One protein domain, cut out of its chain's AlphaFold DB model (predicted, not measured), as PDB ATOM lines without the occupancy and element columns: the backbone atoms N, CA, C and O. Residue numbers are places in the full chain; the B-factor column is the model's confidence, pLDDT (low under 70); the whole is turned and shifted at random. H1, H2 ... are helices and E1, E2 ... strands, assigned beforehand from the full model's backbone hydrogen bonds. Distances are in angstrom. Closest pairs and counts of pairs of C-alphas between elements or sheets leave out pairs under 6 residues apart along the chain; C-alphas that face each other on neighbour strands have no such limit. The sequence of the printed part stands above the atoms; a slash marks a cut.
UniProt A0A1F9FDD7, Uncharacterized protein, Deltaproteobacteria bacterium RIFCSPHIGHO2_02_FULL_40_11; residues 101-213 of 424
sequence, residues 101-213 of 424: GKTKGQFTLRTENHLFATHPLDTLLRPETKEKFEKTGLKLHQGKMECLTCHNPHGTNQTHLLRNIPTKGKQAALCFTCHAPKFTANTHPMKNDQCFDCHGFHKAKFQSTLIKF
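Overview. This is residues 101 to 213 of the 424 residues of an uncharacterized protein of Deltaproteobacteria bacterium RIFCSPHIGHO2_02_FULL_40_11 (UniProt A0A1F9FDD7). Little regular structure: winding loops with three short helices, H1 to H3, spaced among them, and the small hairpin E1-E2 far from the mean of the C-alphas. Residues 182 to 189 stick out. The 113 printed residues, with 23 in named elements ordered E1 E2 H1 H2 H3, are mixed in class and compact, with a radius of gyration of the C-alphas of 14.6 A and spans of 40 by 36 by 29 A.

Arrangement. E1, residues 101 to 103, and E2, residues 106 to 109, form an antiparallel hairpin; N 101 and O 108, 2.7 A apart, are within hydrogen-bond range. H2, residues 147 to 150, and H3, residues 172 to 175, are close but not clearly touching, their closest C-alphas, Cys 150 and Leu 174, 7.5 A apart. H1, residues 127 to 134, is apart from both. H1 has 3 of 4 O i to N i+4 pairs within range; H2 and H3 are too short for any.

Along the chain. E1 begins at C-alpha 101 (-32.489, -32.022, 27.892); H3 ends at C-alpha 175 (-31.948, -11.135, 17.576). H1 measures 10.5 A, E2 10.4 A.

Size, cuts and confidence. The farthest C-alphas, Asn 113 and Lys 168, are 40.9 A apart. The printed part has no cut. Links E2 to H1, H1 to H2 and H2 to H3 are long. Residues under pLDDT 70 number 42, among them 101 to 118.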
ATOM      1  N   GLY A 101     -33.531 -31.734  26.901       63.28
ATOM      2  CA  GLY A 101     -32.489 -32.022  27.892       63.28
ATOM      3  C   GLY A 101     -31.640 -30.780  28.186       63.28
ATOM      4  O   GLY A 101     -31.663 -29.822  27.423       63.28
ATOM      5  N   LYS A 102     -30.913 -30.758  29.312       61.03
ATOM      6  CA  LYS A 102     -29.957 -29.680  29.634       61.03
ATOM      7  C   LYS A 102     -28.530 -30.151  29.365       61.03
ATOM      8  O   LYS A 102     -28.112 -31.174  29.897       61.03
ATOM      9  N   THR A 103     -27.749 -29.368  28.627       55.50
ATOM     10  CA  THR A 103     -26.315 -29.608  28.409       55.50
ATOM     11  C   THR A 103     -25.552 -28.295  28.514       55.50
ATOM     12  O   THR A 103     -25.842 -27.352  27.786       55.50
ATOM     13  N   LYS A 104     -24.580 -28.207  29.437       57.38
ATOM     14  CA  LYS A 104     -23.714 -27.019  29.623       57.38
ATOM     15  C   LYS A 104     -24.487 -25.680  29.682       57.38
ATOM     16  O   LYS A 104     -24.033 -24.667  29.159       57.38
ATOM     17  N   GLY A 105     -25.668 -25.678  30.308       55.94
ATOM     18  CA  GLY A 105     -26.521 -24.488  30.456       55.94
ATOM     19  C   GLY A 105     -27.414 -24.149  29.252       55.94
ATOM     20  O   GLY A 105     -28.098 -23.129  29.282       55.94
ATOM     21  N   GLN A 106     -27.437 -24.989  28.216       57.56
ATOM     22  CA  GLN A 106     -28.322 -24.881  27.054       57.56
ATOM     23  C   GLN A 106     -29.355 -26.013  27.061       57.56
ATOM     24  O   GLN A 106     -29.113 -27.071  27.647       57.56
ATOM     25  N   PHE A 107     -30.507 -25.776  26.435       58.41
ATOM     26  CA  PHE A 107     -31.508 -26.815  26.204       58.41
ATOM     27  C   PHE A 107     -31.236 -27.512  24.861       58.41
ATOM     28  O   PHE A 107     -30.741 -26.872  23.934       58.41
ATOM     29  N   THR A 108     -31.505 -28.816  24.784       57.66
ATOM     30  CA  THR A 108     -31.284 -29.655  23.596       57.66
ATOM     31  C   THR A 108     -32.457 -30.599  23.361       57.66
ATOM     32  O   THR A 108     -33.027 -31.064  24.336       57.66
ATOM     33  N   LEU A 109     -32.859 -30.904  22.121       58.59
ATOM     34  CA  LEU A 109     -33.960 -31.856  21.867       58.59
ATOM     35  C   LEU A 109     -33.556 -33.312  22.220       58.59
ATOM     36  O   LEU A 109     -32.450 -33.724  21.897       58.59
ATOM     37  N   ARG A 110     -34.429 -34.085  22.889       57.81
ATOM     38  CA  ARG A 110     -34.204 -35.441  23.437       57.81
ATOM     39  C   ARG A 110     -34.519 -36.566  22.456       57.81
ATOM     40  O   ARG A 110     -34.053 -37.677  22.664       57.81
ATOM     41  N   THR A 111     -35.371 -36.316  21.462       52.41
ATOM     42  CA  THR A 111     -35.961 -37.359  20.604       52.41
ATOM     43  C   THR A 111     -35.029 -37.861  19.505       52.41
ATOM     44  O   THR A 111     -35.381 -38.805  18.808       52.41
ATOM     45  N   GLU A 112     -33.824 -37.308  19.380       51.12
ATOM     46  CA  GLU A 112     -32.745 -37.935  18.621       51.12
ATOM     47  C   GLU A 112     -31.482 -37.917  19.491       51.12
ATOM     48  O   GLU A 112     -31.213 -36.921  20.160       51.12
ATOM     49  N   ASN A 113     -30.697 -39.000  19.499       44.50
ATOM     50  CA  ASN A 113     -29.445 -39.143  20.270       44.50
ATOM     51  C   ASN A 113     -28.309 -38.199  19.801       44.50
ATOM     52  O   ASN A 113     -27.126 -38.459  20.016       44.50
ATOM     53  N   HIS A 114     -28.659 -37.085  19.162       42.59
ATOM     54  CA  HIS A 114     -27.768 -36.065  18.644       42.59
ATOM     55  C   HIS A 114     -27.994 -34.768  19.439       42.59
ATOM     56  O   HIS A 114     -29.117 -34.316  19.624       42.59
ATOM     57  N   LEU A 115     -26.916 -34.145  19.918       45.66
ATOM     58  CA  LEU A 115     -26.920 -33.002  20.846       45.66
ATOM     59  C   LEU A 115     -27.429 -31.680  20.229       45.66
ATOM     60  O   LEU A 115     -26.652 -30.743  20.081       45.66
ATOM     61  N   PHE A 116     -28.704 -31.552  19.847       52.44
ATOM     62  CA  PHE A 116     -29.205 -30.332  19.195       52.44
ATOM     63  C   PHE A 116     -28.972 -29.116  20.072       52.44
ATOM     64  O   PHE A 116     -29.689 -28.953  21.048       52.44
ATOM     65  N   ALA A 117     -28.018 -28.239  19.761       54.41
ATOM     66  CA  ALA A 117     -28.037 -26.951  20.427       54.41
ATOM     67  C   ALA A 117     -29.283 -26.248  19.888       54.41
ATOM     68  O   ALA A 117     -29.426 -26.045  18.682       54.41
ATOM     69  N   THR A 118     -30.233 -25.981  20.773       61.53
ATOM     70  CA  THR A 118     -31.376 -25.125  20.488       61.53
ATOM     71  C   THR A 118     -31.142 -23.798  21.190       61.53
ATOM     72  O   THR A 118     -30.316 -23.672  22.102       61.53
ATOM     73  N   HIS A 119     -31.875 -22.768  20.790       70.25
ATOM     74  CA  HIS A 119     -31.913 -21.542  21.563       70.25
ATOM     75  C   HIS A 119     -32.552 -21.843  22.935       70.25
ATOM     76  O   HIS A 119     -33.557 -22.558  22.989       70.25
ATOM     77  N   PRO A 120     -31.987 -21.361  24.058       64.38
ATOM     78  CA  PRO A 120     -32.521 -21.662  25.384       64.38
ATOM     79  C   PRO A 120     -33.939 -21.101  25.578       64.38
ATOM     80  O   PRO A 120     -34.156 -19.897  25.439       64.38
ATOM     81  N   LEU A 121     -34.869 -21.977  25.964       71.00
ATOM     82  CA  LEU A 121     -36.219 -21.670  26.451       71.00
ATOM     83  C   LEU A 121     -36.325 -22.139  27.907       71.00
ATOM     84  O   LEU A 121     -35.719 -23.134  28.260       71.00
ATOM     85  N   ASP A 122     -37.086 -21.456  28.759       71.25
ATOM     86  CA  ASP A 122     -37.171 -21.684  30.214       71.25
ATOM     87  C   ASP A 122     -35.825 -21.484  30.958       71.25
ATOM     88  O   ASP A 122     -35.562 -22.087  32.002       71.25
ATOM     89  N   THR A 123     -34.966 -20.599  30.437       71.19
ATOM     90  CA  THR A 123     -33.685 -20.197  31.053       71.19
ATOM     91  C   THR A 123     -33.764 -18.783  31.624       71.19
ATOM     92  O   THR A 123     -34.315 -17.879  30.991       71.19
ATOM     93  N   LEU A 124     -33.154 -18.579  32.796       73.69
ATOM     94  CA  LEU A 124     -32.903 -17.258  33.373       73.69
ATOM     95  C   LEU A 124     -31.788 -16.541  32.603       73.69
ATOM     96  O   LEU A 124     -30.706 -17.093  32.398       73.69
ATOM     97  N   LEU A 125     -32.036 -15.295  32.200       71.62
ATOM     98  CA  LEU A 125     -31.002 -14.464  31.589       71.62
ATOM     99  C   LEU A 125     -29.971 -14.011  32.627       71.62
ATOM    100  O   LEU A 125     -30.311 -13.717  33.774       71.62
ATOM    101  N   ARG A 126     -28.705 -13.895  32.201       74.94
ATOM    102  CA  ARG A 126     -27.667 -13.224  32.998       74.94
ATOM    103  C   ARG A 126     -28.098 -11.778  33.285       74.94
ATOM    104  O   ARG A 126     -28.683 -11.170  32.385       74.94
ATOM    105  N   PRO A 127     -27.778 -11.197  34.458       79.25
ATOM    106  CA  PRO A 127     -28.234  -9.853  34.838       79.25
ATOM    107  C   PRO A 127     -27.959  -8.781  33.773       79.25
ATOM    108  O   PRO A 127     -28.866  -8.071  33.352       79.25
ATOM    109  N   GLU A 128     -26.738  -8.763  33.239       77.56
ATOM    110  CA  GLU A 128     -26.287  -7.869  32.162       77.56
ATOM    111  C   GLU A 128     -27.091  -7.995  30.853       77.56
ATOM    112  O   GLU A 128     -27.279  -7.024  30.121       77.56
ATOM    113  N   THR A 129     -27.565  -9.203  30.534       73.81
ATOM    114  CA  THR A 129     -28.369  -9.472  29.332       73.81
ATOM    115  C   THR A 129     -29.831  -9.136  29.590       73.81
ATOM    116  O   THR A 129     -30.495  -8.579  28.721       73.81
ATOM    117  N   LYS A 130     -30.320  -9.427  30.802       78.81
ATOM    118  CA  LYS A 130     -31.673  -9.101  31.250       78.81
ATOM    119  C   LYS A 130     -31.925  -7.592  31.210       78.81
ATOM    120  O   LYS A 130     -32.926  -7.179  30.640       78.81
ATOM    121  N   GLU A 131     -31.003  -6.779  31.723       79.56
ATOM    122  CA  GLU A 131     -31.149  -5.317  31.722       79.56
ATOM    123  C   GLU A 131     -31.223  -4.747  30.294       79.56
ATOM    124  O   GLU A 131     -32.080  -3.921  29.981       79.56
ATOM    125  N   LYS A 132     -30.354  -5.222  29.389       76.25
ATOM    126  CA  LYS A 132     -30.392  -4.836  27.968       76.25
ATOM    127  C   LYS A 132     -31.694  -5.264  27.299       76.25
ATOM    128  O   LYS A 132     -32.259  -4.493  26.532       76.25
ATOM    129  N   PHE A 133     -32.169  -6.467  27.612       76.62
ATOM    130  CA  PHE A 133     -33.408  -7.013  27.081       76.62
ATOM    131  C   PHE A 133     -34.634  -6.209  27.533       76.62
ATOM    132  O   PHE A 133     -35.463  -5.845  26.704       76.62
ATOM    133  N   GLU A 134     -34.738  -5.863  28.816       75.44
ATOM    134  CA  GLU A 134     -35.872  -5.097  29.357       75.44
ATOM    135  C   GLU A 134     -35.986  -3.697  28.726       75.44
ATOM    136  O   GLU A 134     -37.095  -3.227  28.467       75.44
ATOM    137  N   LYS A 135     -34.857  -3.075  28.349       78.19
ATOM    138  CA  LYS A 135     -34.830  -1.793  27.611       78.19
ATOM    139  C   LYS A 135     -35.453  -1.865  26.211       78.19
ATOM    140  O   LYS A 135     -35.757  -0.829  25.630       78.19
ATOM    141  N   THR A 136     -35.671  -3.060  25.663       73.81
ATOM    142  CA  THR A 136     -36.287  -3.247  24.335       73.81
ATOM    143  C   THR A 136     -37.816  -3.237  24.366       73.81
ATOM    144  O   THR A 136     -38.454  -3.298  23.316       73.81
ATOM    145  N   GLY A 137     -38.418  -3.171  25.560       76.38
ATOM    146  CA  GLY A 137     -39.868  -3.234  25.752       76.38
ATOM    147  C   GLY A 137     -40.445  -4.654  25.709       76.38
ATOM    148  O   GLY A 137     -41.647  -4.837  25.916       76.38
ATOM    149  N   LEU A 138     -39.611  -5.673  25.481       78.69
ATOM    150  CA  LEU A 138     -40.009  -7.068  25.619       78.69
ATOM    151  C   LEU A 138     -40.059  -7.505  27.087       78.69
ATOM    152  O   LEU A 138     -39.313  -7.020  27.934       78.69
ATOM    153  N   LYS A 139     -40.946  -8.462  27.387       79.69
ATOM    154  CA  LYS A 139     -41.181  -8.956  28.750       79.69
ATOM    155  C   LYS A 139     -40.756 -10.413  28.891       79.69
ATOM    156  O   LYS A 139     -41.139 -11.263  28.087       79.69
ATOM    157  N   LEU A 140     -40.010 -10.695  29.954       81.88
ATOM    158  CA  LEU A 140     -39.737 -12.051  30.425       81.88
ATOM    159  C   LEU A 140     -40.866 -12.497  31.354       81.88
ATOM    160  O   LEU A 140     -41.374 -11.700  32.146       81.88
ATOM    161  N   HIS A 141     -41.241 -13.771  31.298       82.69
ATOM    162  CA  HIS A 141     -42.176 -14.332  32.268       82.69
ATOM    163  C   HIS A 141     -41.381 -14.923  33.429       82.69
ATOM    164  O   HIS A 141     -40.510 -15.760  33.219       82.69
ATOM    165  N   GLN A 142     -41.620 -14.437  34.652       81.81
ATOM    166  CA  GLN A 142     -40.897 -14.885  35.854       81.81
ATOM    167  C   GLN A 142     -39.358 -14.841  35.698       81.81
ATOM    168  O   GLN A 142     -38.636 -15.686  36.217       81.81
ATOM    169  N   GLY A 143     -38.846 -13.864  34.939       77.56
ATOM    170  CA  GLY A 143     -37.412 -13.711  34.661       77.56
ATOM    171  C   GLY A 143     -36.823 -14.712  33.660       77.56
ATOM    172  O   GLY A 143     -35.616 -14.674  33.416       77.56
ATOM    173  N   LYS A 144     -37.644 -15.581  33.065       79.00
ATOM    174  CA  LYS A 144     -37.228 -16.596  32.098       79.00
ATOM    175  C   LYS A 144     -37.615 -16.223  30.671       79.00
ATOM    176  O   LYS A 144     -38.632 -15.566  30.435       79.00
ATOM    177  N   MET A 145     -36.797 -16.667  29.719       80.94
ATOM    178  CA  MET A 145     -37.162 -16.650  28.300       80.94
ATOM    179  C   MET A 145     -38.127 -17.789  27.993       80.94
ATOM    180  O   MET A 145     -37.872 -18.923  28.371       80.94
ATOM    181  N   GLU A 146     -39.200 -17.510  27.273       83.69
ATOM    182  CA  GLU A 146     -40.215 -18.483  26.867       83.69
ATOM    183  C   GLU A 146     -40.597 -18.268  25.399       83.69
ATOM    184  O   GLU A 146     -40.173 -17.299  24.771       83.69
ATOM    185  N   CYS A 147     -41.454 -19.129  24.848       86.19
ATOM    186  CA  CYS A 147     -41.945 -19.019  23.470       86.19
ATOM    187  C   CYS A 147     -42.488 -17.606  23.178       86.19
ATOM    188  O   CYS A 147     -42.147 -16.985  22.173       86.19
ATOM    189  N   LEU A 148     -43.269 -17.063  24.120       88.00
ATOM    190  CA  LEU A 148     -43.906 -15.747  24.028       88.00
ATOM    191  C   LEU A 148     -42.934 -14.570  24.179       88.00
ATOM    192  O   LEU A 148     -43.318 -13.432  23.912       88.00
ATOM    193  N   THR A 149     -41.695 -14.814  24.606       85.44
ATOM    194  CA  THR A 149     -40.643 -13.792  24.625       85.44
ATOM    195  C   THR A 149     -40.300 -13.363  23.199       85.44
ATOM    196  O   THR A 149     -40.135 -12.171  22.946       85.44
ATOM    197  N   CYS A 150     -40.278 -14.317  22.262       85.19
ATOM    198  CA  CYS A 150     -39.903 -14.088  20.867       85.19
ATOM    199  C   CYS A 150     -41.093 -14.122  19.904       85.19
ATOM    200  O   CYS A 150     -41.078 -13.387  18.922       85.19
ATOM    201  N   HIS A 151     -42.121 -14.932  20.167       88.81
ATOM    202  CA  HIS A 151     -43.281 -15.090  19.289       88.81
ATOM    203  C   HIS A 151     -44.512 -14.338  19.808       88.81
ATOM    204  O   HIS A 151     -44.714 -14.189  21.016       88.81
ATOM    205  N   ASN A 152     -45.362 -13.882  18.886       90.19
ATOM    206  CA  ASN A 152     -46.712 -13.425  19.192       90.19
ATOM    207  C   ASN A 152     -47.735 -14.453  18.679       90.19
ATOM    208  O   ASN A 152     -47.935 -14.548  17.467       90.19
ATOM    209  N   PRO A 153     -48.428 -15.189  19.563       91.44
ATOM    210  CA  PRO A 153     -49.402 -16.193  19.149       91.44
ATOM    211  C   PRO A 153     -50.649 -15.572  18.512       91.44
ATOM    212  O   PRO A 153     -51.376 -16.285  17.834       91.44
ATOM    213  N   HIS A 154     -50.896 -14.267  18.689       91.38
ATOM    214  CA  HIS A 154     -51.971 -13.547  17.992       91.38
ATOM    215  C   HIS A 154     -51.625 -13.246  16.526       91.38
ATOM    216  O   HIS A 154     -52.516 -13.090  15.694       91.38
ATOM    217  N   GLY A 155     -50.330 -13.216  16.205       89.12
ATOM    218  CA  GLY A 155     -49.792 -12.869  14.896       89.12
ATOM    219  C   GLY A 155     -48.957 -11.591  14.894       89.12
ATOM    220  O   GLY A 155     -49.038 -10.764  15.804       89.12
ATOM    221  N   THR A 156     -48.127 -11.438  13.867       86.94
ATOM    222  CA  THR A 156     -47.351 -10.222  13.576       86.94
ATOM    223  C   THR A 156     -47.156 -10.093  12.072       86.94
ATOM    224  O   THR A 156     -47.364 -11.048  11.340       86.94
ATOM    225  N   ASN A 157     -46.680  -8.943  11.599       80.06
ATOM    226  CA  ASN A 157     -46.280  -8.786  10.195       80.06
ATOM    227  C   ASN A 157     -44.845  -9.299   9.928       80.06
ATOM    228  O   ASN A 157     -44.254  -8.971   8.906       80.06
ATOM    229  N   GLN A 158     -44.252 -10.068  10.851       77.81
ATOM    230  CA  GLN A 158     -42.947 -10.714  10.665       77.81
ATOM    231  C   GLN A 158     -43.142 -12.181  10.298       77.81
ATOM    232  O   GLN A 158     -44.104 -12.824  10.727       77.81
ATOM    233  N   THR A 159     -42.185 -12.749   9.565       77.56
ATOM    234  CA  THR A 159     -42.171 -14.195   9.332       77.56
ATOM    235  C   THR A 159     -42.046 -14.949  10.656       77.56
ATOM    236  O   THR A 159     -41.533 -14.437  11.654       77.56
ATOM    237  N   HIS A 160     -42.577 -16.172  10.681       82.06
ATOM    238  CA  HIS A 160     -42.565 -17.045  11.859       82.06
ATOM    239  C   HIS A 160     -43.207 -16.427  13.120       82.06
ATOM    240  O   HIS A 160     -42.917 -16.863  14.235       82.06
ATOM    241  N   LEU A 161     -44.092 -15.432  12.960       87.94
ATOM    242  CA  LEU A 161     -44.830 -14.776  14.049       87.94
ATOM    243  C   LEU A 161     -43.917 -14.125  15.100       87.94
ATOM    244  O   LEU A 161     -44.264 -14.052  16.281       87.94
ATOM    245  N   LEU A 162     -42.725 -13.685  14.696       85.31
ATOM    246  CA  LEU A 162     -41.774 -13.045  15.602       85.31
ATOM    247  C   LEU A 162     -42.295 -11.682  16.059       85.31
ATOM    248  O   LEU A 162     -42.895 -10.935  15.283       85.31
ATOM    249  N   ARG A 163     -42.059 -11.338  17.328       85.00
ATOM    250  CA  ARG A 163     -42.442 -10.045  17.897       85.00
ATOM    251  C   ARG A 163     -41.696  -8.922  17.187       85.00
ATOM    252  O   ARG A 163     -40.484  -8.980  16.994       85.00
ATOM    253  N   ASN A 164     -42.433  -7.866  16.863       75.88
ATOM    254  CA  ASN A 164     -41.848  -6.619  16.400       75.88
ATOM    255  C   ASN A 164     -41.090  -5.955  17.551       75.88
ATOM    256  O   ASN A 164     -41.672  -5.698  18.605       75.88
ATOM    257  N   ILE A 165     -39.821  -5.627  17.326       72.00
ATOM    258  CA  ILE A 165     -39.121  -4.637  18.145       72.00
ATOM    259  C   ILE A 165     -39.386  -3.264  17.516       72.00
ATOM    260  O   ILE A 165     -39.337  -3.158  16.287       72.00
ATOM    261  N   PRO A 166     -39.656  -2.210  18.308       59.78
ATOM    262  CA  PRO A 166     -39.831  -0.836  17.827       59.78
ATOM    263  C   PRO A 166     -38.515  -0.205  17.324       59.78
ATOM    264  O   PRO A 166     -38.142   0.905  17.686       59.78
ATOM    265  N   THR A 167     -37.792  -0.910  16.458       54.91
ATOM    266  CA  THR A 167     -36.608  -0.446  15.738       54.91
ATOM    267  C   THR A 167     -36.758  -0.837  14.266       54.91
ATOM    268  O   THR A 167     -36.416  -1.933  13.838       54.91
ATOM    269  N   LYS A 168     -37.351   0.078  13.487       50.38
ATOM    270  CA  LYS A 168     -37.402   0.109  12.009       50.38
ATOM    271  C   LYS A 168     -37.405  -1.260  11.291       50.38
ATOM    272  O   LYS A 168     -36.510  -1.540  10.499       50.38
ATOM    273  N   GLY A 169     -38.426  -2.087  11.528       51.53
ATOM    274  CA  GLY A 169     -38.905  -3.089  10.561       51.53
ATOM    275  C   GLY A 169     -37.971  -4.245  10.167       51.53
ATOM    276  O   GLY A 169     -38.285  -4.939   9.206       51.53
ATOM    277  N   LYS A 170     -36.855  -4.484  10.867       58.97
ATOM    278  CA  LYS A 170     -35.906  -5.564  10.529       58.97
ATOM    279  C   LYS A 170     -36.042  -6.750  11.481       58.97
ATOM    280  O   LYS A 170     -35.924  -6.573  12.689       58.97
ATOM    281  N   GLN A 171     -36.193  -7.967  10.956       58.66
ATOM    282  CA  GLN A 171     -36.271  -9.209  11.752       58.66
ATOM    283  C   GLN A 171     -35.076  -9.393  12.690       58.66
ATOM    284  O   GLN A 171     -35.228  -9.785  13.847       58.66
ATOM    285  N   ALA A 172     -33.883  -9.027  12.216       61.88
ATOM    286  CA  ALA A 172     -32.658  -9.089  13.000       61.88
ATOM    287  C   ALA A 172     -32.694  -8.211  14.268       61.88
ATOM    288  O   ALA A 172     -31.943  -8.477  15.204       61.88
ATOM    289  N   ALA A 173     -33.587  -7.213  14.352       70.19
ATOM    290  CA  ALA A 173     -33.738  -6.374  15.538       70.19
ATOM    291  C   ALA A 173     -34.094  -7.180  16.794       70.19
ATOM    292  O   ALA A 173     -33.577  -6.873  17.866       70.19
ATOM    293  N   LEU A 174     -34.911  -8.235  16.659       78.44
ATOM    294  CA  LEU A 174     -35.220  -9.144  17.766       78.44
ATOM    295  C   LEU A 174     -33.983  -9.936  18.195       78.44
ATOM    296  O   LEU A 174     -33.712 -10.077  19.379       78.44
ATOM    297  N   CYS A 175     -33.184 -10.425  17.249       77.69
ATOM    298  CA  CYS A 175     -31.948 -11.135  17.576       77.69
ATOM    299  C   CYS A 175     -30.942 -10.206  18.277       77.69
ATOM    300  O   CYS A 175     -30.229 -10.625  19.195       77.69
ATOM    301  N   PHE A 176     -30.899  -8.936  17.866       76.88
ATOM    302  CA  PHE A 176     -29.959  -7.951  18.389       76.88
ATOM    303  C   PHE A 176     -30.295  -7.415  19.781       76.88
ATOM    304  O   PHE A 176     -29.460  -6.746  20.387       76.88
ATOM    305  N   THR A 177     -31.459  -7.763  20.341       75.69
ATOM    306  CA  THR A 177     -31.754  -7.476  21.752       75.69
ATOM    307  C   THR A 177     -30.803  -8.216  22.694       75.69
ATOM    308  O   THR A 177     -30.547  -7.750  23.801       75.69
ATOM    309  N   CYS A 178     -30.269  -9.361  22.252       75.56
ATOM    310  CA  CYS A 178     -29.344 -10.196  23.021       75.56
ATOM    311  C   CYS A 178     -27.983 -10.376  22.329       75.56
ATOM    312  O   CYS A 178     -26.956 -10.460  23.004       75.56
ATOM    313  N   HIS A 179     -27.938 -10.430  20.995       76.69
ATOM    314  CA  HIS A 179     -26.703 -10.637  20.238       76.69
ATOM    315  C   HIS A 179     -26.160  -9.325  19.669       76.69
ATOM    316  O   HIS A 179     -26.873  -8.581  19.012       76.69
ATOM    317  N   ALA A 180     -24.867  -9.049  19.837       71.62
ATOM    318  CA  ALA A 180     -24.262  -7.903  19.159       71.62
ATOM    319  C   ALA A 180     -24.398  -8.051  17.627       71.62
ATOM    320  O   ALA A 180     -24.159  -9.156  17.122       71.62
ATOM    321  N   PRO A 181     -24.726  -6.977  16.882       68.06
ATOM    322  CA  PRO A 181     -24.735  -7.004  15.428       68.06
ATOM    323  C   PRO A 181     -23.407  -7.522  14.894       68.06
ATOM    324  O   PRO A 181     -22.327  -7.062  15.281       68.06
ATOM    325  N   LYS A 182     -23.492  -8.521  14.022       61.97
ATOM    326  CA  LYS A 182     -22.308  -9.160  13.460       61.97
ATOM    327  C   LYS A 182     -22.030  -8.757  12.021       61.97
ATOM    328  O   LYS A 182     -20.992  -9.186  11.560       61.97
ATOM    329  N   PHE A 183     -22.870  -7.943  11.373       61.31
ATOM    330  CA  PHE A 183     -22.789  -7.604   9.945       61.31
ATOM    331  C   PHE A 183     -22.299  -6.177   9.688       61.31
ATOM    332  O   PHE A 183     -22.722  -5.246  10.371       61.31
ATOM    333  N   THR A 184     -21.420  -6.005   8.698       52.47
ATOM    334  CA  THR A 184     -20.849  -4.704   8.288       52.47
ATOM    335  C   THR A 184     -21.319  -4.237   6.902       52.47
ATOM    336  O   THR A 184     -21.239  -3.042   6.625       52.47
ATOM    337  N   ALA A 185     -21.838  -5.124   6.037       51.22
ATOM    338  CA  ALA A 185     -22.343  -4.755   4.707       51.22
ATOM    339  C   ALA A 185     -23.341  -5.775   4.112       51.22
ATOM    340  O   ALA A 185     -23.038  -6.961   3.991       51.22
ATOM    341  N   ASN A 186     -24.504  -5.285   3.665       51.84
ATOM    342  CA  ASN A 186     -25.594  -6.048   3.035       51.84
ATOM    343  C   ASN A 186     -25.300  -6.372   1.564       51.84
ATOM    344  O   ASN A 186     -25.769  -5.658   0.683       51.84
ATOM    345  N   THR A 187     -24.507  -7.406   1.276       54.12
ATOM    346  CA  THR A 187     -24.154  -7.712  -0.131       54.12
ATOM    347  C   THR A 187     -24.191  -9.175  -0.542       54.12
ATOM    348  O   THR A 187     -24.186  -9.453  -1.736       54.12
ATOM    349  N   HIS A 188     -24.350 -10.109   0.399       64.88
ATOM    350  CA  HIS A 188     -24.945 -11.389   0.024       64.88
ATOM    351  C   HIS A 188     -26.442 -11.150  -0.222       64.88
ATOM    352  O   HIS A 188     -27.036 -10.415   0.576       64.88
ATOM    353  N   PRO A 189     -27.074 -11.744  -1.251       57.34
ATOM    354  CA  PRO A 189     -28.519 -11.676  -1.459       57.34
ATOM    355  C   PRO A 189     -29.255 -12.490  -0.379       57.34
ATOM    356  O   PRO A 189     -29.936 -13.469  -0.663       57.34
ATOM    357  N   MET A 190     -29.097 -12.110   0.888       57.16
ATOM    358  CA  MET A 190     -29.997 -12.525   1.951       57.16
ATOM    359  C   MET A 190     -31.298 -11.777   1.698       57.16
ATOM    360  O   MET A 190     -31.370 -10.561   1.895       57.16
ATOM    361  N   LYS A 191     -32.312 -12.477   1.187       49.44
ATOM    362  CA  LYS A 191     -33.641 -11.884   1.038       49.44
ATOM    363  C   LYS A 191     -34.101 -11.468   2.441       49.44
ATOM    364  O   LYS A 191     -34.235 -12.300   3.324       49.44
ATOM    365  N   ASN A 192     -34.343 -10.175   2.648       52.81
ATOM    366  CA  ASN A 192     -35.043  -9.638   3.822       52.81
ATOM    367  C   ASN A 192     -34.397  -9.878   5.209       52.81
ATOM    368  O   ASN A 192     -35.122 -10.133   6.169       52.81
ATOM    369  N   ASP A 193     -33.070  -9.738   5.357       57.03
ATOM    370  CA  ASP A 193     -32.391  -9.735   6.674       57.03
ATOM    371  C   ASP A 193     -32.689 -10.992   7.548       57.03
ATOM    372  O   ASP A 193     -32.777 -10.898   8.778       57.03
ATOM    373  N   GLN A 194     -32.865 -12.178   6.948       70.94
ATOM    374  CA  GLN A 194     -33.291 -13.371   7.691       70.94
ATOM    375  C   GLN A 194     -32.101 -14.222   8.138       70.94
ATOM    376  O   GLN A 194     -31.575 -15.050   7.402       70.94
ATOM    377  N   CYS A 195     -31.712 -14.098   9.408       76.69
ATOM    378  CA  CYS A 195     -30.771 -15.016  10.063       76.69
ATOM    379  C   CYS A 195     -31.170 -16.499   9.872       76.69
ATOM    380  O   CYS A 195     -30.312 -17.379   9.868       76.69
ATOM    381  N   PHE A 196     -32.471 -16.756   9.693       78.25
ATOM    382  CA  PHE A 196     -33.092 -18.063   9.466       78.25
ATOM    383  C   PHE A 196     -32.695 -18.733   8.143       78.25
ATOM    384  O   PHE A 196     -32.815 -19.952   8.013       78.25
ATOM    385  N   ASP A 197     -32.153 -17.973   7.188       79.94
ATOM    386  CA  ASP A 197     -31.640 -18.528   5.934       79.94
ATOM    387  C   ASP A 197     -30.447 -19.451   6.162       79.94
ATOM    388  O   ASP A 197     -30.219 -20.354   5.364       79.94
ATOM    389  N   CYS A 198     -29.723 -19.283   7.267       79.75
ATOM    390  CA  CYS A 198     -28.631 -20.173   7.642       79.75
ATOM    391  C   CYS A 198     -28.832 -20.799   9.022       79.75
ATOM    392  O   CYS A 198     -28.360 -21.912   9.250       79.75
ATOM    393  N   HIS A 199     -29.523 -20.120   9.941       80.81
ATOM    394  CA  HIS A 199     -29.680 -20.569  11.319       80.81
ATOM    395  C   HIS A 199     -31.031 -21.249  11.586       80.81
ATOM    396  O   HIS A 199     -32.087 -20.731  11.243       80.81
ATOM    397  N   GLY A 200     -31.007 -22.396  12.265       81.00
ATOM    398  CA  GLY A 200     -32.183 -23.124  12.739       81.00
ATOM    399  C   GLY A 200     -32.305 -23.061  14.261       81.00
ATOM    400  O   GLY A 200     -31.908 -23.984  14.953       81.00
ATOM    401  N   PHE A 201     -32.875 -21.997  14.821       78.31
ATOM    402  CA  PHE A 201     -32.813 -21.745  16.272       78.31
ATOM    403  C   PHE A 201     -33.492 -22.803  17.158       78.31
ATOM    404  O   PHE A 201     -33.081 -22.988  18.299       78.31
ATOM    405  N   HIS A 202     -34.495 -23.519  16.646       76.31
ATOM    406  CA  HIS A 202     -35.149 -24.621  17.369       76.31
ATOM    407  C   HIS A 202     -34.870 -26.001  16.755       76.31
ATOM    408  O   HIS A 202     -35.149 -27.008  17.392       76.31
ATOM    409  N   LYS A 203     -34.327 -26.055  15.529       72.88
ATOM    410  CA  LYS A 203     -34.141 -27.281  14.728       72.88
ATOM    411  C   LYS A 203     -32.843 -27.239  13.913       72.88
ATOM    412  O   LYS A 203     -32.831 -27.518  12.715       72.88
ATOM    413  N   ALA A 204     -31.758 -26.782  14.526       75.25
ATOM    414  CA  ALA A 204     -30.462 -26.734  13.864       75.25
ATOM    415  C   ALA A 204     -29.973 -28.152  13.594       75.25
ATOM    416  O   ALA A 204     -29.941 -28.975  14.503       75.25
ATOM    417  N   LYS A 205     -29.521 -28.417  12.373       74.06
ATOM    418  CA  LYS A 205     -28.894 -29.692  12.019       74.06
ATOM    419  C   LYS A 205     -27.404 -29.712  12.374       74.06
ATOM    420  O   LYS A 205     -26.852 -30.774  12.643       74.06
ATOM    421  N   PHE A 206     -26.763 -28.540  12.452       72.12
ATOM    422  CA  PHE A 206     -25.399 -28.389  12.953       72.12
ATOM    423  C   PHE A 206     -25.355 -27.490  14.195       72.12
ATOM    424  O   PHE A 206     -25.681 -26.303  14.181       72.12
ATOM    425  N   GLN A 207     -24.980 -28.107  15.308       65.06
ATOM    426  CA  GLN A 207     -25.509 -27.761  16.622       65.06
ATOM    427  C   GLN A 207     -24.738 -26.612  17.267       65.06
ATOM    428  O   GLN A 207     -25.327 -25.631  17.697       65.06
ATOM    429  N   SER A 208     -23.409 -26.654  17.246       63.22
ATOM    430  CA  SER A 208     -22.569 -25.664  17.927       63.22
ATOM    431  C   SER A 208     -22.765 -24.211  17.474       63.22
ATOM    432  O   SER A 208     -22.429 -23.287  18.214       63.22
ATOM    433  N   THR A 209     -23.304 -24.002  16.273       68.75
ATOM    434  CA  THR A 209     -23.558 -22.682  15.678       68.75
ATOM    435  C   THR A 209     -25.014 -22.477  15.251       68.75
ATOM    436  O   THR A 209     -25.322 -21.489  14.583       68.75
ATOM    437  N   LEU A 210     -25.923 -23.367  15.667       77.44
ATOM    438  CA  LEU A 210     -27.350 -23.336  15.329       77.44
ATOM    439  C   LEU A 210     -27.619 -23.279  13.819       77.44
ATOM    440  O   LEU A 210     -28.484 -22.530  13.385       77.44
ATOM    441  N   ILE A 211     -26.869 -24.006  12.999       79.56
ATOM    442  CA  ILE A 211     -26.978 -23.954  11.539       79.56
ATOM    443  C   ILE A 211     -28.022 -24.961  11.034       79.56
ATOM    444  O   ILE A 211     -28.088 -26.095  11.505       79.56
ATOM    445  N   LYS A 212     -28.856 -24.545  10.072       80.00
ATOM    446  CA  LYS A 212     -29.974 -25.335   9.523       80.00
ATOM    447  C   LYS A 212     -29.530 -26.480   8.602       80.00
ATOM    448  O   LYS A 212     -30.288 -27.422   8.397       80.00
ATOM    449  N   PHE A 213     -28.330 -26.385   8.040       78.38
ATOM    450  CA  PHE A 213     -27.800 -27.337   7.065       78.38
ATOM    451  C   PHE A 213     -27.162 -28.552   7.745       78.38
ATOM    452  O   PHE A 213     -26.539 -28.434   8.802       78.38
TER     453      PHE A 213